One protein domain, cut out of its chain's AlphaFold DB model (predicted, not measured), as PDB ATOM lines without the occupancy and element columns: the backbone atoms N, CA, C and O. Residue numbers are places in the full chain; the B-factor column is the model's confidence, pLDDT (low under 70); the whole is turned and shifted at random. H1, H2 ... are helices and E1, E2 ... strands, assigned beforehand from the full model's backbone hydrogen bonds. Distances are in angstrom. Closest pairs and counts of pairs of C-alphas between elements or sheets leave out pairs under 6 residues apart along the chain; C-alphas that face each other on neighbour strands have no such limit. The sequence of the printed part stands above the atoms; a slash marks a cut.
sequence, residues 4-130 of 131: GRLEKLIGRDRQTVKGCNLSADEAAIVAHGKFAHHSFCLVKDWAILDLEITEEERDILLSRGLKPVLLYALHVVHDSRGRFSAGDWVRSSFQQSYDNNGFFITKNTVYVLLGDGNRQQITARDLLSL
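AT A GLANCE: This is residues 4 to 130 of the 131 residues of an uncharacterized protein of Pseudomonas sp. ok266 (UniProt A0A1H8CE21). A strongly twisted, branched sheet of seven strands is built round the long strand E2, which bends sharply together with its neighbour E3, giving the sheet two wings: E6, E5 and E4 beside the first part of E2, E7 and E1 beside its last part. H2 packs across E2 and E6, H3 lies off the sheet in the loop between E2 and E3, and the short H1 and H4 only graze the sheet. The printed part has 127 residues with four named helices and seven named strands, along the chain H1, E1, H2, E2, H3, E3, E4, E5, E6, E7 and H4; the class is mixed, helices and strands, and of the neighbour pairs E2 and E6 and E2 and E7 are parallel, while E1 and E7, E2 and E3, E4 and E5, and E5 and E6 are antiparallel. The whole is compact, with a radius of gyration of the C-alphas of 14.1 A and spans of 39 by 35 by 25 A.

IN THESE COORDINATES: Find C-alpha 4 at (21.533, -32.991, -28.317), where H1, residues 4 to 7, begins. E1 is residues 15 to 17, and H2, residues 24 to 34, runs 15.1 A. From C-alpha 39 at (45.967, -18.485, -22.268), E2 runs to residue 51 over 24.2 A, bending by 105 degrees at residue 44. H3, residues 55 to 63, spans 12.1 A; E3, residues 69 to 79, spans 20.6 A and bends by 103 degrees at residue 76. Next come E4, residues 97 to 99, E5, 103 to 105, E6, 109 to 113, and E7, 117 to 122, 15.6 A long. H4, residues 124 to 128, ends at C-alpha 128, (29.232, -37.146, -15.896).

HOW THE PARTS SIT: Start at E2: antiparallel E3 lies on one side, with N 47 and O 72 at 2.8 A. On the other side lie parallel E6, with N 41 and O 110 at 2.9 A, and parallel E7, with N 50 and O 120 at 2.9 A. E4, E5 and E6 form a meander, each strand the antiparallel neighbour of the one before, through two hairpins; look at N 99 and O 103, 2.9 A, and N 104 and O 111, 2.8 A. Edge strand E1 is antiparallel to E7, with N 15 and O 119 at 2.9 A. H2 is on the sheet at a height of 9.0 A, across the strands; its closest C-alpha pair with E2 is Ala 31 and Phe 40, 6.6 A. H3 is not on the sheet. Every O i to N i+4 pair is within hydrogen-bond range in H2, H3 and H4; H1 is too short for one.

THE WHOLE: The farthest C-alphas, of Asp 25 and Glu 56, are 41.5 A apart. The printed part has no cut. The link from E3 to E4 is long, 17 residues, and its residues 90 to 91 pair antiparallel with residues 72 to 73 of E3. Residues 4 to 13 have pLDDT under 70; the mean of the printed part is 90.9.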
ATOM      1  N   GLY A   4      22.070 -32.050 -29.300       54.66
ATOM      2  CA  GLY A   4      21.533 -32.991 -28.317       54.66
ATOM      3  C   GLY A   4      22.301 -33.022 -26.991       54.66
ATOM      4  O   GLY A   4      21.735 -33.391 -25.962       54.66
ATOM      5  N   ARG A   5      23.576 -32.601 -26.967       58.56
ATOM      6  CA  ARG A   5      24.367 -32.503 -25.725       58.56
ATOM      7  C   ARG A   5      23.936 -31.326 -24.847       58.56
ATOM      8  O   ARG A   5      23.902 -31.467 -23.629       58.56
ATOM      9  N   LEU A   6      23.560 -30.192 -25.449       53.94
ATOM     10  CA  LEU A   6      23.056 -29.032 -24.703       53.94
ATOM     11  C   LEU A   6      21.567 -29.170 -24.378       53.94
ATOM     12  O   LEU A   6      21.146 -28.709 -23.324       53.94
ATOM     13  N   GLU A   7      20.787 -29.839 -25.236       56.88
ATOM     14  CA  GLU A   7      19.380 -30.168 -24.965       56.88
ATOM     15  C   GLU A   7      19.221 -31.044 -23.719       56.88
ATOM     16  O   GLU A   7      18.345 -30.794 -22.894       56.88
ATOM     17  N   LYS A   8      20.124 -32.015 -23.524       55.88
ATOM     18  CA  LYS A   8      20.180 -32.835 -22.301       55.88
ATOM     19  C   LYS A   8      20.504 -32.034 -21.046       55.88
ATOM     20  O   LYS A   8      20.162 -32.468 -19.952       55.88
ATOM     21  N   LEU A   9      21.153 -30.884 -21.204       57.66
ATOM     22  CA  LEU A   9      21.460 -29.979 -20.110       57.66
ATOM     23  C   LEU A   9      20.347 -28.980 -19.827       57.66
ATOM     24  O   LEU A   9      20.533 -28.197 -18.910       57.66
ATOM     25  N   ILE A  10      19.238 -28.939 -20.571       57.66
ATOM     26  CA  ILE A  10      18.184 -27.945 -20.327       57.66
ATOM     27  C   ILE A  10      17.447 -28.299 -19.030       57.66
ATOM     28  O   ILE A  10      16.464 -29.037 -19.021       57.66
ATOM     29  N   GLY A  11      17.947 -27.756 -17.920       58.78
ATOM     30  CA  GLY A  11      17.267 -27.752 -16.635       58.78
ATOM     31  C   GLY A  11      16.099 -26.763 -16.631       58.78
ATOM     32  O   GLY A  11      16.010 -25.862 -17.466       58.78
ATOM     33  N   ARG A  12      15.188 -26.913 -15.663       57.12
ATOM     34  CA  ARG A  12      14.009 -26.039 -15.505       57.12
ATOM     35  C   ARG A  12      14.351 -24.587 -15.131       57.12
ATOM     36  O   ARG A  12      13.481 -23.736 -15.273       57.12
ATOM     37  N   ASP A  13      15.580 -24.309 -14.692       68.56
ATOM     38  CA  ASP A  13      16.018 -23.006 -14.161       68.56
ATOM     39  C   ASP A  13      17.177 -22.400 -14.977       68.56
ATOM     40  O   ASP A  13      18.259 -22.093 -14.478       68.56
ATOM     41  N   ARG A  14      16.980 -22.316 -16.296       81.75
ATOM     42  CA  ARG A  14      17.971 -21.769 -17.226       81.75
ATOM     43  C   ARG A  14      17.843 -20.248 -17.284       81.75
ATOM     44  O   ARG A  14      16.876 -19.722 -17.827       81.75
ATOM     45  N   GLN A  15      18.851 -19.540 -16.785       89.94
ATOM     46  CA  GLN A  15      18.932 -18.085 -16.869       89.94
ATOM     47  C   GLN A  15      19.788 -17.668 -18.066       89.94
ATOM     48  O   GLN A  15      20.931 -18.103 -18.197       89.94
ATOM     49  N   THR A  16      19.281 -16.788 -18.931       92.12
ATOM     50  CA  THR A  16      20.107 -16.173 -19.980       92.12
ATOM     51  C   THR A  16      21.170 -15.276 -19.355       92.12
ATOM     52  O   THR A  16      20.868 -14.428 -18.514       92.12
ATOM     53  N   VAL A  17      22.418 -15.438 -19.792       93.88
ATOM     54  CA  VAL A  17      23.552 -14.630 -19.340       93.88
ATOM     55  C   VAL A  17      24.146 -13.904 -20.535       93.88
ATOM     56  O   VAL A  17      24.467 -14.518 -21.552       93.88
ATOM     57  N   LYS A  18      24.304 -12.585 -20.395       94.94
ATOM     58  CA  LYS A  18      25.016 -11.765 -21.375       94.94
ATOM     59  C   LYS A  18      26.494 -12.137 -21.369       94.94
ATOM     60  O   LYS A  18      27.130 -12.126 -20.315       94.94
ATOM     61  N   GLY A  19      27.012 -12.488 -22.539       94.88
ATOM     62  CA  GLY A  19      28.440 -12.684 -22.742       94.88
ATOM     63  C   GLY A  19      29.127 -11.430 -23.267       94.88
ATOM     64  O   GLY A  19      28.637 -10.307 -23.157       94.88
ATOM     65  N   CYS A  20      30.285 -11.650 -23.868       95.75
ATOM     66  CA  CYS A  20      31.076 -10.658 -24.562       95.75
ATOM     67  C   CYS A  20      30.413 -10.304 -25.903       95.75
ATOM     68  O   CYS A  20      30.215 -11.169 -26.760       95.75
ATOM     69  N   ASN A  21      30.096  -9.020 -26.086       94.06
ATOM     70  CA  ASN A  21      29.492  -8.486 -27.313       94.06
ATOM     71  C   ASN A  21      30.533  -7.981 -28.336       94.06
ATOM     72  O   ASN A  21      30.198  -7.227 -29.245       94.06
ATOM     73  N   LEU A  22      31.803  -8.342 -28.155       95.00
ATOM     74  CA  LEU A  22      32.876  -8.012 -29.091       95.00
ATOM     75  C   LEU A  22      32.923  -9.030 -30.233       95.00
ATOM     76  O   LEU A  22      32.515 -10.186 -30.076       95.00
ATOM     77  N   SER A  23      33.478  -8.622 -31.374       95.94
ATOM     78  CA  SER A  23      33.884  -9.580 -32.405       95.94
ATOM     79  C   SER A  23      34.991 -10.507 -31.882       95.94
ATOM     80  O   SER A  23      35.645 -10.219 -30.879       95.94
ATOM     81  N   ALA A  24      35.219 -11.639 -32.554       94.38
ATOM     82  CA  ALA A  24      36.252 -12.588 -32.134       94.38
ATOM     83  C   ALA A  24      37.657 -11.952 -32.121       94.38
ATOM     84  O   ALA A  24      38.419 -12.174 -31.181       94.38
ATOM     85  N   ASP A  25      37.967 -11.113 -33.111       95.81
ATOM     86  CA  ASP A  25      39.267 -10.447 -33.218       95.81
ATOM     87  C   ASP A  25      39.459  -9.407 -32.105       95.81
ATOM     88  O   ASP A  25      40.481  -9.405 -31.416       95.81
ATOM     89  N   GLU A  26      38.449  -8.571 -31.845       96.44
ATOM     90  CA  GLU A  26      38.474  -7.608 -30.735       96.44
ATOM     91  C   GLU A  26      38.564  -8.317 -29.379       96.44
ATOM     92  O   GLU A  26      39.341  -7.917 -28.510       96.44
ATOM     93  N   ALA A  27      37.806  -9.400 -29.201       95.81
ATOM     94  CA  ALA A  27      37.834 -10.217 -27.997       95.81
ATOM     95  C   ALA A  27      39.220 -10.828 -27.753       95.81
ATOM     96  O   ALA A  27      39.684 -10.831 -26.611       95.81
ATOM     97  N   ALA A  28      39.904 -11.304 -28.800       94.38
ATOM     98  CA  ALA A  28      41.271 -11.809 -28.704       94.38
ATOM     99  C   ALA A  28      42.251 -10.713 -28.261       94.38
ATOM    100  O   ALA A  28      43.043 -10.936 -27.344       94.38
ATOM    101  N   ILE A  29      42.165  -9.519 -28.861       95.25
ATOM    102  CA  ILE A  29      43.008  -8.368 -28.502       95.25
ATOM    103  C   ILE A  29      42.797  -7.988 -27.031       95.25
ATOM    104  O   ILE A  29      43.762  -7.852 -26.277       95.25
ATOM    105  N   VAL A  30      41.538  -7.863 -26.599       94.94
ATOM    106  CA  VAL A  30      41.197  -7.516 -25.213       94.94
ATOM    107  C   VAL A  30      41.655  -8.601 -24.243       94.94
ATOM    108  O   VAL A  30      42.239  -8.279 -23.207       94.94
ATOM    109  N   ALA A  31      41.432  -9.878 -24.559       93.50
ATOM    110  CA  ALA A  31      41.855 -10.984 -23.706       93.50
ATOM    111  C   ALA A  31      43.379 -11.018 -23.549       93.50
ATOM    112  O   ALA A  31      43.877 -11.137 -22.430       93.50
ATOM    113  N   HIS A  32      44.113 -10.844 -24.650       92.25
ATOM    114  CA  HIS A  32      45.570 -10.796 -24.639       92.25
ATOM    115  C   HIS A  32      46.102  -9.610 -23.820       92.25
ATOM    116  O   HIS A  32      46.983  -9.790 -22.982       92.25
ATOM    117  N   GLY A  33      45.536  -8.411 -24.002       92.56
ATOM    118  CA  GLY A  33      45.961  -7.213 -23.272       92.56
ATOM    119  C   GLY A  33      45.622  -7.251 -21.778       92.56
ATOM    120  O   GLY A  33      46.432  -6.850 -20.946       92.56
ATOM    121  N   LYS A  34      44.436  -7.757 -21.418       91.81
ATOM    122  CA  LYS A  34      43.951  -7.792 -20.029       91.81
ATOM    123  C   LYS A  34      44.535  -8.947 -19.216       91.81
ATOM    124  O   LYS A  34      44.712  -8.813 -18.008       91.81
ATOM    125  N   PHE A  35      44.835 -10.073 -19.860       88.56
ATOM    126  CA  PHE A  35      45.272 -11.300 -19.196       88.56
ATOM    127  C   PHE A  35      46.592 -11.818 -19.776       88.56
ATOM    128  O   PHE A  35      46.705 -12.993 -20.112       88.56
ATOM    129  N   ALA A  36      47.613 -10.959 -19.841       80.38
ATOM    130  CA  ALA A  36      48.901 -11.238 -20.492       80.38
ATOM    131  C   ALA A  36      49.607 -12.541 -20.049       80.38
ATOM    132  O   ALA A  36      50.382 -13.118 -20.808       80.38
ATOM    133  N   HIS A  37      49.344 -13.030 -18.832       83.12
ATOM    134  CA  HIS A  37      49.923 -14.274 -18.305       83.12
ATOM    135  C   HIS A  37      49.032 -15.514 -18.475       83.12
ATOM    136  O   HIS A  37      49.431 -16.610 -18.083       83.12
ATOM    137  N   HIS A  38      47.827 -15.365 -19.027       85.38
ATOM    138  CA  HIS A  38      46.896 -16.467 -19.238       85.38
ATOM    139  C   HIS A  38      46.762 -16.798 -20.720       85.38
ATOM    140  O   HIS A  38      46.770 -15.935 -21.593       85.38
ATOM    141  N   SER A  39      46.550 -18.083 -20.990       94.50
ATOM    142  CA  SER A  39      45.967 -18.485 -22.268       94.50
ATOM    143  C   SER A  39      44.511 -18.051 -22.355       94.50
ATOM    144  O   SER A  39      43.828 -18.011 -21.328       94.50
ATOM    145  N   PHE A  40      44.018 -17.788 -23.561       96.69
ATOM    146  CA  PHE A  40      42.606 -17.505 -23.776       96.69
ATOM    147  C   PHE A  40      41.978 -18.454 -24.794       96.69
ATOM    148  O   PHE A  40      42.644 -18.948 -25.702       96.69
ATOM    149  N   CYS A  41      40.689 -18.716 -24.614       98.00
ATOM    150  CA  CYS A  41      39.883 -19.524 -25.516       98.00
ATOM    151  C   CYS A  41      38.564 -18.797 -25.787       98.00
ATOM    152  O   CYS A  41      37.780 -18.553 -24.872       98.00
ATOM    153  N   LEU A  42      38.342 -18.403 -27.035       98.12
ATOM    154  CA  LEU A  42      37.098 -17.796 -27.484       98.12
ATOM    155  C   LEU A  42      36.087 -18.904 -27.764       98.12
ATOM    156  O   LEU A  42      36.387 -19.830 -28.521       98.12
ATOM    157  N   VAL A  43      34.890 -18.800 -27.197       97.94
ATOM    158  CA  VAL A  43      33.849 -19.823 -27.349       97.94
ATOM    159  C   VAL A  43      32.486 -19.214 -27.663       97.94
ATOM    160  O   VAL A  43      32.193 -18.091 -27.265       97.94
ATOM    161  N   LYS A  44      31.647 -19.980 -28.358       95.88
ATOM    162  CA  LYS A  44      30.232 -19.706 -28.640       95.88
ATOM    163  C   LYS A  44      29.372 -20.871 -28.153       95.88
ATOM    164  O   LYS A  44      29.900 -21.922 -27.786       95.88
ATOM    165  N   ASP A  45      28.057 -20.663 -28.152       93.88
ATOM    166  CA  ASP A  45      27.067 -21.686 -27.796       93.88
ATOM    167  C   ASP A  45      27.383 -22.315 -26.432       93.88
ATOM    168  O   ASP A  45      27.603 -23.522 -26.289       93.88
ATOM    169  N   TRP A  46      27.498 -21.439 -25.433       95.06
ATOM    170  CA  TRP A  46      28.053 -21.761 -24.129       95.06
ATOM    171  C   TRP A  46      27.010 -21.736 -23.008       95.06
ATOM    172  O   TRP A  46      25.984 -21.048 -23.060       95.06
ATOM    173  N   ALA A  47      27.310 -22.495 -21.957       94.00
ATOM    174  CA  ALA A  47      26.572 -22.551 -20.711       94.00
ATOM    175  C   ALA A  47      27.529 -22.540 -19.508       94.00
ATOM    176  O   ALA A  47      28.506 -23.287 -19.461       94.00
ATOM    177  N   ILE A  48      27.223 -21.701 -18.524       95.38
ATOM    178  CA  ILE A  48      27.804 -21.737 -17.184       95.38
ATOM    179  C   ILE A  48      26.993 -22.737 -16.359       95.38
ATOM    180  O   ILE A  48      25.768 -22.673 -16.311       95.38
ATOM    181  N   LEU A  49      27.675 -23.672 -15.718       94.19
ATOM    182  CA  LEU A  49      27.061 -24.770 -14.986       94.19
ATOM    183  C   LEU A  49      27.449 -24.658 -13.512       94.19
ATOM    184  O   LEU A  49      28.625 -24.808 -13.177       94.19
ATOM    185  N   ASP A  50      26.479 -24.375 -12.648       94.88
ATOM    186  CA  ASP A  50      26.650 -24.375 -11.195       94.88
ATOM    187  C   ASP A  50      26.458 -25.800 -10.672       94.88
ATOM    188  O   ASP A  50      25.358 -26.344 -10.718       94.88
ATOM    189  N   LEU A  51      27.536 -26.428 -10.210       94.25
ATOM    190  CA  LEU A  51      27.509 -27.799  -9.720       94.25
ATOM    191  C   LEU A  51      26.969 -27.849  -8.289       94.25
ATOM    192  O   LEU A  51      27.531 -27.237  -7.378       94.25
ATOM    193  N   GLU A  52      25.913 -28.632  -8.094       94.12
ATOM    194  CA  GLU A  52      25.407 -28.996  -6.777       94.12
ATOM    195  C   GLU A  52      26.420 -29.898  -6.064       94.12
ATOM    196  O   GLU A  52      26.754 -30.984  -6.542       94.12
ATOM    197  N   ILE A  53      26.911 -29.420  -4.922       94.19
ATOM    198  CA  ILE A  53      27.897 -30.089  -4.070       94.19
ATOM    199  C   ILE A  53      27.558 -29.857  -2.596       94.19
ATOM    200  O   ILE A  53      26.811 -28.924  -2.274       94.19
ATOM    201  N   THR A  54      28.129 -30.669  -1.705       96.19
ATOM    202  CA  THR A  54      27.955 -30.484  -0.255       96.19
ATOM    203  C   THR A  54      28.698 -29.244   0.255       96.19
ATOM    204  O   THR A  54      29.517 -28.643  -0.451       96.19
ATOM    205  N   GLU A  55      28.412 -28.825   1.490       95.00
ATOM    206  CA  GLU A  55      29.119 -27.704   2.123       95.00
ATOM    207  C   GLU A  55      30.605 -28.022   2.323       95.00
ATOM    208  O   GLU A  55      31.456 -27.190   2.019       95.00
ATOM    209  N   GLU A  56      30.939 -29.255   2.707       96.19
ATOM    210  CA  GLU A  56      32.326 -29.685   2.893       96.19
ATOM    211  C   GLU A  56      33.115 -29.636   1.577       96.19
ATOM    212  O   GLU A  56      34.241 -29.135   1.525       96.19
ATOM    213  N   GLU A  57      32.522 -30.117   0.481       95.44
ATOM    214  CA  GLU A  57      33.123 -30.037  -0.853       95.44
ATOM    215  C   GLU A  57      33.308 -28.580  -1.295       95.44
ATOM    216  O   GLU A  57      34.319 -28.225  -1.919       95.44
ATOM    217  N   ARG A  58      32.344 -27.719  -0.952       95.00
ATOM    218  CA  ARG A  58      32.382 -26.294  -1.273       95.00
ATOM    219  C   ARG A  58      33.522 -25.611  -0.536       95.00
ATOM    220  O   ARG A  58      34.288 -24.891  -1.175       95.00
ATOM    221  N   ASP A  59      33.682 -25.875   0.752       96.25
ATOM    222  CA  ASP A  59      34.760 -25.311   1.564       96.25
ATOM    223  C   ASP A  59      36.136 -25.748   1.055       96.25
ATOM    224  O   ASP A  59      37.057 -24.931   0.944       96.25
ATOM    225  N   ILE A  60      36.272 -27.009   0.626       96.31
ATOM    226  CA  ILE A  60      37.500 -27.505  -0.008       96.31
ATOM    227  C   ILE A  60      37.818 -26.719  -1.287       96.31
ATOM    228  O   ILE A  60      38.974 -26.336  -1.493       96.31
ATOM    229  N   LEU A  61      36.836 -26.452  -2.152       95.69
ATOM    230  CA  LEU A  61      37.058 -25.662  -3.368       95.69
ATOM    231  C   LEU A  61      37.395 -24.202  -3.051       95.69
ATOM    232  O   LEU A  61      38.369 -23.669  -3.593       95.69
ATOM    233  N   LEU A  62      36.650 -23.581  -2.137       94.94
ATOM    234  CA  LEU A  62      36.853 -22.188  -1.745       94.94
ATOM    235  C   LEU A  62      38.223 -21.973  -1.097       94.94
ATOM    236  O   LEU A  62      38.894 -20.996  -1.425       94.94
ATOM    237  N   SER A  63      38.701 -22.918  -0.275       96.44
ATOM    238  CA  SER A  63      40.055 -22.880   0.308       96.44
ATOM    239  C   SER A  63      41.173 -22.854  -0.747       96.44
ATOM    240  O   SER A  63      42.284 -22.401  -0.478       96.44
ATOM    241  N   ARG A  64      40.875 -23.299  -1.975       95.81
ATOM    242  CA  ARG A  64      41.780 -23.286  -3.135       95.81
ATOM    243  C   ARG A  64      41.528 -22.100  -4.072       95.81
ATOM    244  O   ARG A  64      42.130 -22.039  -5.145       95.81
ATOM    245  N   GLY A  65      40.632 -21.183  -3.700       96.00
ATOM    246  CA  GLY A  65      40.205 -20.056  -4.529       96.00
ATOM    247  C   GLY A  65      39.386 -20.479  -5.751       96.00
ATOM    248  O   GLY A  65      39.423 -19.796  -6.773       96.00
ATOM    249  N   LEU A  66      38.700 -21.622  -5.680       96.88
ATOM    250  CA  LEU A  66      37.863 -22.153  -6.752       96.88
ATOM    251  C   LEU A  66      36.393 -22.138  -6.343       96.88
ATOM    252  O   LEU A  66      36.050 -22.262  -5.170       96.88
ATOM    253  N   LYS A  67      35.515 -22.033  -7.335       97.06
ATOM    254  CA  LYS A  67      34.066 -22.152  -7.177       97.06
ATOM    255  C   LYS A  67      33.577 -23.399  -7.913       97.06
ATOM    256  O   LYS A  67      34.142 -23.718  -8.963       97.06
ATOM    257  N   PRO A  68      32.518 -24.075  -7.432       96.31
ATOM    258  CA  PRO A  68      31.916 -25.235  -8.092       96.31
ATOM    259  C   PRO A  68      31.117 -24.836  -9.339       96.31
ATOM    260  O   PRO A  68      29.957 -25.182  -9.501       96.31
ATOM    261  N   VAL A  69      31.727 -24.052 -10.218       96.62
ATOM    262  CA  VAL A  69      31.117 -23.521 -11.428       96.62
ATOM    263  C   VAL A  69      32.009 -23.906 -12.591       96.62
ATOM    264  O   VAL A  69      33.224 -23.720 -12.523       96.62
ATOM    265  N   LEU A  70      31.429 -24.452 -13.652       95.38
ATOM    266  CA  LEU A  70      32.148 -24.870 -14.851       95.38
ATOM    267  C   LEU A  70      31.581 -24.162 -16.076       95.38
ATOM    268  O   LEU A  70      30.453 -23.675 -16.071       95.38
ATOM    269  N   LEU A  71      32.368 -24.130 -17.138       96.00
ATOM    270  CA  LEU A  71      31.934 -23.718 -18.457       96.00
ATOM    271  C   LEU A  71      31.822 -24.948 -19.351       96.00
ATOM    272  O   LEU A  71      32.728 -25.784 -19.390       96.00
ATOM    273  N   TYR A  72      30.740 -25.010 -20.113       94.38
ATOM    274  CA  TYR A  72      30.585 -25.921 -21.233       94.38
ATOM    275  C   TYR A  72      30.270 -25.112 -22.485       94.38
ATOM    276  O   TYR A  72      29.371 -24.277 -22.462       94.38
ATOM    277  N   ALA A  73      31.000 -25.335 -23.569       94.56
ATOM    278  CA  ALA A  73      30.747 -24.681 -24.842       94.56
ATOM    279  C   ALA A  73      30.792 -25.696 -25.976       94.56
ATOM    280  O   ALA A  73      31.673 -26.555 -26.011       94.56
ATOM    281  N   LEU A  74      29.848 -25.586 -26.907       92.44
ATOM    282  CA  LEU A  74      29.786 -26.476 -28.063       92.44
ATOM    283  C   LEU A  74      30.711 -26.057 -29.199       92.44
ATOM    284  O   LEU A  74      30.930 -26.854 -30.107       92.44
ATOM    285  N   HIS A  75      31.201 -24.819 -29.171       94.50
ATOM    286  CA  HIS A  75      31.933 -24.256 -30.289       94.50
ATOM    287  C   HIS A  75      33.111 -23.411 -29.804       94.50
ATOM    288  O   HIS A  75      32.948 -22.274 -29.357       94.50
ATOM    289  N   VAL A  76      34.320 -23.944 -29.947       97.19
ATOM    290  CA  VAL A  76      35.571 -23.194 -29.832       97.19
ATOM    291  C   VAL A  76      35.787 -22.393 -31.109       97.19
ATOM    292  O   VAL A  76      35.884 -22.951 -32.197       97.19
ATOM    293  N   VAL A  77      35.880 -21.076 -30.981       97.50
ATOM    294  CA  VAL A  77      36.197 -20.179 -32.098       97.50
ATOM    295  C   VAL A  77      37.708 -20.086 -32.287       97.50
ATOM    296  O   VAL A  77      38.197 -20.140 -33.412       97.50
ATOM    297  N   HIS A  78      38.454 -19.961 -31.188       97.19
ATOM    298  CA  HIS A  78      39.911 -19.872 -31.210       97.19
ATOM    299  C   HIS A  78      40.495 -20.211 -29.836       97.19
ATOM    300  O   HIS A  78      40.061 -19.640 -28.839       97.19
ATOM    301  N   ASP A  79      41.511 -21.075 -29.777       97.06
ATOM    302  CA  ASP A  79      42.295 -21.333 -28.564       97.06
ATOM    303  C   ASP A  79      43.737 -20.856 -28.753       97.06
ATOM    304  O   ASP A  79      44.461 -21.363 -29.610       97.06
ATOM    305  N   SER A  80      44.190 -19.936 -27.900       95.81
ATOM    306  CA  SER A  80      45.509 -19.304 -28.024       95.81
ATOM    307  C   SER A  80      46.678 -20.279 -27.821       95.81
ATOM    308  O   SER A  80      47.828 -19.925 -28.067       95.81
ATOM    309  N   ARG A  81      46.410 -21.488 -27.309       94.44
ATOM    310  CA  ARG A  81      47.393 -22.561 -27.100       94.44
ATOM    311  C   ARG A  81      47.269 -23.700 -28.111       94.44
ATOM    312  O   ARG A  81      48.052 -24.642 -28.018       94.44
ATOM    313  N   GLY A  82      46.300 -23.651 -29.026       93.25
ATOM    314  CA  GLY A  82      46.046 -24.723 -29.991       93.25
ATOM    315  C   GLY A  82      45.662 -26.063 -29.355       93.25
ATOM    316  O   GLY A  82      45.918 -27.111 -29.938       93.25
ATOM    317  N   ARG A  83      45.082 -26.059 -28.148       94.00
ATOM    318  CA  ARG A  83      44.607 -27.281 -27.467       94.00
ATOM    319  C   ARG A  83      43.324 -27.827 -28.084       94.00
ATOM    320  O   ARG A  83      43.044 -29.010 -27.934       94.00
ATOM    321  N   PHE A  84      42.554 -26.944 -28.715       94.31
ATOM    322  CA  PHE A  84      41.276 -27.218 -29.354       94.31
ATOM    323  C   PHE A  84      41.291 -26.619 -30.759       94.31
ATOM    324  O   PHE A  84      41.803 -25.513 -30.961       94.31
ATOM    325  N   SER A  85      40.720 -27.342 -31.712       95.00
ATOM    326  CA  SER A  85      40.487 -26.869 -33.072       95.00
ATOM    327  C   SER A  85      39.219 -26.018 -33.132       95.00
ATOM    328  O   SER A  85      38.324 -26.135 -32.292       95.00
ATOM    329  N   ALA A  86      39.118 -25.156 -34.144       94.94
ATOM    330  CA  ALA A  86      37.889 -24.409 -34.380       94.94
ATOM    331  C   ALA A  86      36.718 -25.376 -34.646       94.94
ATOM    332  O   ALA A  86      36.837 -26.288 -35.463       94.94
ATOM    333  N   GLY A  87      35.594 -25.168 -33.959       92.88
ATOM    334  CA  GLY A  87      34.423 -26.048 -34.005       92.88
ATOM    335  C   GLY A  87      34.418 -27.183 -32.975       92.88
ATOM    336  O   GLY A  87      33.396 -27.858 -32.852       92.88
ATOM    337  N   ASP A  88      35.500 -27.378 -32.214       93.62
ATOM    338  CA  ASP A  88      35.511 -28.336 -31.105       93.62
ATOM    339  C   ASP A  88      34.586 -27.881 -29.971       93.62
ATOM    340  O   ASP A  88      34.304 -26.694 -29.797       93.62
ATOM    341  N   TRP A  89      34.154 -28.831 -29.144       93.19
ATOM    342  CA  TRP A  89      33.513 -28.529 -27.870       93.19
ATOM    343  C   TRP A  89      34.563 -28.458 -26.758       93.19
ATOM    344  O   TRP A  89      35.630 -29.067 -26.838       93.19
ATOM    345  N   VAL A  90      34.249 -27.744 -25.681       93.56
ATOM    346  CA  VAL A  90      35.116 -27.678 -24.503       93.56
ATOM    347  C   VAL A  90      34.307 -27.681 -23.216       93.56
ATOM    348  O   VAL A  90      33.293 -26.997 -23.083       93.56
ATOM    349  N   ARG A  91      34.807 -28.432 -22.233       94.00
ATOM    350  CA  ARG A  91      34.402 -28.340 -20.831       94.00
ATOM    351  C   ARG A  91      35.585 -27.845 -20.013       94.00
ATOM    352  O   ARG A  91      36.647 -28.469 -20.018       94.00
ATOM    353  N   SER A  92      35.411 -26.744 -19.295       95.44
ATOM    354  CA  SER A  92      36.462 -26.192 -18.447       95.44
ATOM    355  C   SER A  92      36.639 -26.993 -17.154       95.44
ATOM    356  O   SER A  92      35.809 -27.820 -16.775       95.44
ATOM    357  N   SER A  93      37.713 -26.695 -16.422       95.06
ATOM    358  CA  SER A  93      37.787 -26.975 -14.988       95.06
ATOM    359  C   SER A  93      36.922 -25.987 -14.191       95.06
ATOM    360  O   SER A  93      36.316 -25.079 -14.764       95.06
ATOM    361  N   PHE A  94      36.950 -26.101 -12.862       96.88
ATOM    362  CA  PHE A  94      36.299 -25.148 -11.967       96.88
ATOM    363  C   PHE A  94      36.762 -23.700 -12.175       96.88
ATOM    364  O   PHE A  94      37.936 -23.426 -12.459       96.88
ATOM    365  N   GLN A  95      35.803 -22.795 -12.019       97.81
ATOM    366  CA  GLN A  95      35.969 -21.354 -12.069       97.81
ATOM    367  C   GLN A  95      36.863 -20.883 -10.924       97.81
ATOM    368  O   GLN A  95      36.668 -21.258  -9.772       97.81
ATOM    369  N   GLN A  96      37.804 -20.003 -11.240       96.88
ATOM    370  CA  GLN A  96      38.518 -19.190 -10.262       96.88
ATOM    371  C   GLN A  96      37.801 -17.848 -10.066       96.88
ATOM    372  O   GLN A  96      37.527 -17.435  -8.942       96.88
ATOM    373  N   SER A  97      37.430 -17.184 -11.161       95.56
ATOM    374  CA  SER A  97      36.659 -15.939 -11.128       95.56
ATOM    375  C   SER A  97      35.834 -15.748 -12.404       95.56
ATOM    376  O   SER A  97      35.998 -16.464 -13.393       95.56
ATOM    377  N   TYR A  98      34.901 -14.799 -12.364       94.69
ATOM    378  CA  TYR A  98      34.068 -14.424 -13.501       94.69
ATOM    379  C   TYR A  98      33.973 -12.906 -13.578       94.69
ATOM    380  O   TYR A  98      33.622 -12.262 -12.590       94.69
ATOM    381  N   ASP A  99      34.297 -12.352 -14.740       92.25
ATOM    382  CA  ASP A  99      34.031 -10.959 -15.078       92.25
ATOM    383  C   ASP A  99      32.719 -10.896 -15.862       92.25
ATOM    384  O   ASP A  99      32.566 -11.565 -16.888       92.25
ATOM    385  N   ASN A 100      31.788 -10.064 -15.395       81.56
ATOM    386  CA  ASN A 100      30.451  -9.925 -15.970       81.56
ATOM    387  C   ASN A 100      30.445  -9.445 -17.435       81.56
ATOM    388  O   ASN A 100      29.402  -9.506 -18.075       81.56
ATOM    389  N   ASN A 101      31.588  -9.026 -17.988       90.19
ATOM    390  CA  ASN A 101      31.769  -8.754 -19.418       90.19
ATOM    391  C   ASN A 101      32.014 -10.020 -20.270       90.19
ATOM    392  O   ASN A 101      32.462  -9.918 -21.413       90.19
ATOM    393  N   GLY A 102      31.770 -11.212 -19.719       94.50
ATOM    394  CA  GLY A 102      31.900 -12.483 -20.431       94.50
ATOM    395  C   GLY A 102      33.300 -13.097 -20.381       94.50
ATOM    396  O   GLY A 102      33.663 -13.825 -21.301       94.50
ATOM    397  N   PHE A 103      34.089 -12.832 -19.331       96.62
ATOM    398  CA  PHE A 103      35.376 -13.512 -19.123       96.62
ATOM    399  C   PHE A 103      35.261 -14.525 -17.987       96.62
ATOM    400  O   PHE A 103      35.217 -14.170 -16.808       96.62
ATOM    401  N   PHE A 104      35.235 -15.803 -18.347       97.75
ATOM    402  CA  PHE A 104      35.223 -16.916 -17.408       97.75
ATOM    403  C   PHE A 104      36.646 -17.401 -17.163       97.75
ATOM    404  O   PHE A 104      37.301 -17.940 -18.053       97.75
ATOM    405  N   ILE A 105      37.145 -17.209 -15.947       97.12
ATOM    406  CA  ILE A 105      38.551 -17.425 -15.627       97.12
ATOM    407  C   ILE A 105      38.685 -18.717 -14.833       97.12
ATOM    408  O   ILE A 105      38.085 -18.900 -13.775       97.12
ATOM    409  N   THR A 106      39.505 -19.618 -15.355       96.31
ATOM    410  CA  THR A 106      40.034 -20.782 -14.638       96.31
ATOM    411  C   THR A 106      41.492 -20.525 -14.280       96.31
ATOM    412  O   THR A 106      42.086 -19.562 -14.756       96.31
ATOM    413  N   LYS A 107      42.113 -21.431 -13.519       93.94
ATOM    414  CA  LYS A 107      43.501 -21.281 -13.053       93.94
ATOM    415  C   LYS A 107      44.518 -20.925 -14.151       93.94
ATOM    416  O   LYS A 107      45.479 -20.230 -13.864       93.94
ATOM    417  N   ASN A 108      44.339 -21.433 -15.373       91.62
ATOM    418  CA  ASN A 108      45.327 -21.284 -16.452       91.62
ATOM    419  C   ASN A 108      44.742 -20.734 -17.764       91.62
ATOM    420  O   ASN A 108      45.480 -20.537 -18.734       91.62
ATOM    421  N   THR A 109      43.423 -20.551 -17.839       96.06
ATOM    422  CA  THR A 109      42.737 -20.183 -19.082       96.06
ATOM    423  C   THR A 109      41.590 -19.232 -18.808       96.06
ATOM    424  O   THR A 109      40.745 -19.504 -17.952       96.06
ATOM    425  N   VAL A 110      41.543 -18.167 -19.599       97.50
ATOM    426  CA  VAL A 110      40.402 -17.266 -19.703       97.50
ATOM    427  C   VAL A 110      39.553 -17.697 -20.887       97.50
ATOM    428  O   VAL A 110      39.995 -17.664 -22.030       97.50
ATOM    429  N   TYR A 111      38.327 -18.111 -20.622       98.06
ATOM    430  CA  TYR A 111      37.348 -18.351 -21.663       98.06
ATOM    431  C   TYR A 111      36.582 -17.061 -21.922       98.06
ATOM    432  O   TYR A 111      35.987 -16.498 -21.001       98.06
ATOM    433  N   VAL A 112      36.611 -16.587 -23.164       98.00
ATOM    434  CA  VAL A 112      35.826 -15.427 -23.583       98.00
ATOM    435  C   VAL A 112      34.536 -15.933 -24.200       98.00
ATOM    436  O   VAL A 112      34.536 -16.638 -25.210       98.00
ATOM    437  N   LEU A 113      33.442 -15.595 -23.536       98.00
ATOM    438  CA  LEU A 113      32.115 -16.111 -23.802       98.00
ATOM    439  C   LEU A 113      31.439 -15.236 -24.859       98.00
ATOM    440  O   LEU A 113      30.833 -14.232 -24.511       98.00
ATOM    441  N   LEU A 114      31.583 -15.550 -26.144       97.81
ATOM    442  CA  LEU A 114      31.051 -14.714 -27.224       97.81
ATOM    443  C   LEU A 114      29.531 -14.868 -27.346       97.81
ATOM    444  O   LEU A 114      29.019 -15.988 -27.408       97.81
ATOM    445  N   GLY A 115      28.828 -13.738 -27.441       95.44
ATOM    446  CA  GLY A 115      27.369 -13.701 -27.537       95.44
ATOM    447  C   GLY A 115      26.663 -14.147 -26.255       95.44
ATOM    448  O   GLY A 115      27.293 -14.408 -25.232       95.44
ATOM    449  N   ASP A 116      25.337 -14.216 -26.307       94.62
ATOM    450  CA  ASP A 116      24.534 -14.646 -25.166       94.62
ATOM    451  C   ASP A 116      24.658 -16.155 -24.945       94.62
ATOM    452  O   ASP A 116      24.660 -16.956 -25.881       94.62
ATOM    453  N   GLY A 117      24.712 -16.536 -23.678       93.31
ATOM    454  CA  GLY A 117      24.704 -17.921 -23.246       93.31
ATOM    455  C   GLY A 117      23.727 -18.103 -22.108       93.31
ATOM    456  O   GLY A 117      22.764 -17.348 -21.947       93.31
ATOM    457  N   ASN A 118      23.929 -19.156 -21.329       92.44
ATOM    458  CA  ASN A 118      23.001 -19.495 -20.262       92.44
ATOM    459  C   ASN A 118      23.726 -19.946 -19.009       92.44
ATOM    460  O   ASN A 118      24.874 -20.368 -19.074       92.44
ATOM    461  N   ARG A 119      23.042 -19.876 -17.876       93.75
ATOM    462  CA  ARG A 119      23.510 -20.384 -16.597       93.75
ATOM    463  C   ARG A 119      22.432 -21.234 -15.951       93.75
ATOM    464  O   ARG A 119      21.258 -20.892 -16.057       93.75
ATOM    465  N   GLN A 120      22.829 -22.342 -15.344       91.69
ATOM    466  CA  GLN A 120      21.904 -23.272 -14.701       91.69
ATOM    467  C   GLN A 120      22.614 -24.144 -13.672       91.69
ATOM    468  O   GLN A 120      23.822 -24.376 -13.774       91.69
ATOM    469  N   GLN A 121      21.837 -24.663 -12.723       92.44
ATOM    470  CA  GLN A 121      22.308 -25.678 -11.788       92.44
ATOM    471  C   GLN A 121      22.345 -27.060 -12.440       92.44
ATOM    472  O   GLN A 121      21.497 -27.392 -13.272       92.44
ATOM    473  N   ILE A 122      23.348 -27.850 -12.064       90.69
ATOM    474  CA  ILE A 122      23.525 -29.231 -12.501       90.69
ATOM    475  C   ILE A 122      23.943 -30.117 -11.331       90.69
ATOM    476  O   ILE A 122      24.639 -29.682 -10.414       90.69
ATOM    477  N   THR A 123      23.609 -31.398 -11.411       90.06
ATOM    478  CA  THR A 123      24.099 -32.407 -10.471       90.06
ATOM    479  C   THR A 123      25.420 -33.019 -10.948       90.06
ATOM    480  O   THR A 123      25.799 -32.937 -12.123       90.06
ATOM    481  N   ALA A 124      26.112 -33.738 -10.059       87.50
ATOM    482  CA  ALA A 124      27.270 -34.550 -10.442       87.50
ATOM    483  C   ALA A 124      26.931 -35.599 -11.521       87.50
ATOM    484  O   ALA A 124      27.762 -35.893 -12.381       87.50
ATOM    485  N   ARG A 125      25.701 -36.134 -11.521       86.25
ATOM    486  CA  ARG A 125      25.231 -37.072 -12.552       86.25
ATOM    487  C   ARG A 125      25.163 -36.398 -13.920       86.25
ATOM    488  O   ARG A 125      25.635 -36.976 -14.898       86.25
ATOM    489  N   ASP A 126      24.621 -35.187 -13.979       86.50
ATOM    490  CA  ASP A 126      24.531 -34.426 -15.227       86.50
ATOM    491  C   ASP A 126      25.931 -34.119 -15.762       86.50
ATOM    492  O   ASP A 126      26.206 -34.345 -16.938       86.50
ATOM    493  N   LEU A 127      26.864 -33.725 -14.887       84.69
ATOM    494  CA  LEU A 127      28.259 -33.467 -15.258       84.69
ATOM    495  C   LEU A 127      28.960 -34.693 -15.870       84.69
ATOM    496  O   LEU A 127      29.760 -34.546 -16.798       84.69
ATOM    497  N   LEU A 128      28.681 -35.895 -15.360       83.00
ATOM    498  CA  LEU A 128      29.232 -37.146 -15.896       83.00
ATOM    499  C   LEU A 128      28.689 -37.478 -17.290       83.00
ATOM    500  O   LEU A 128      29.381 -38.129 -18.068       83.00
ATOM    501  N   SER A 129      27.493 -36.997 -17.634       80.44
ATOM    502  CA  SER A 129      26.907 -37.184 -18.966       80.44
ATOM    503  C   SER A 129      27.526 -36.284 -20.051       80.44
ATOM    504  O   SER A 129      27.270 -36.495 -21.235       80.44
ATOM    505  N   LEU A 130      28.363 -35.312 -19.656       70.81
ATOM    506  CA  LEU A 130      29.035 -34.346 -20.539       70.81
ATOM    507  C   LEU A 130      30.425 -34.773 -21.019       70.81
ATOM    508  O   LEU A 130      31.205 -33.921 -21.456       70.81
TER     509      LEU A 130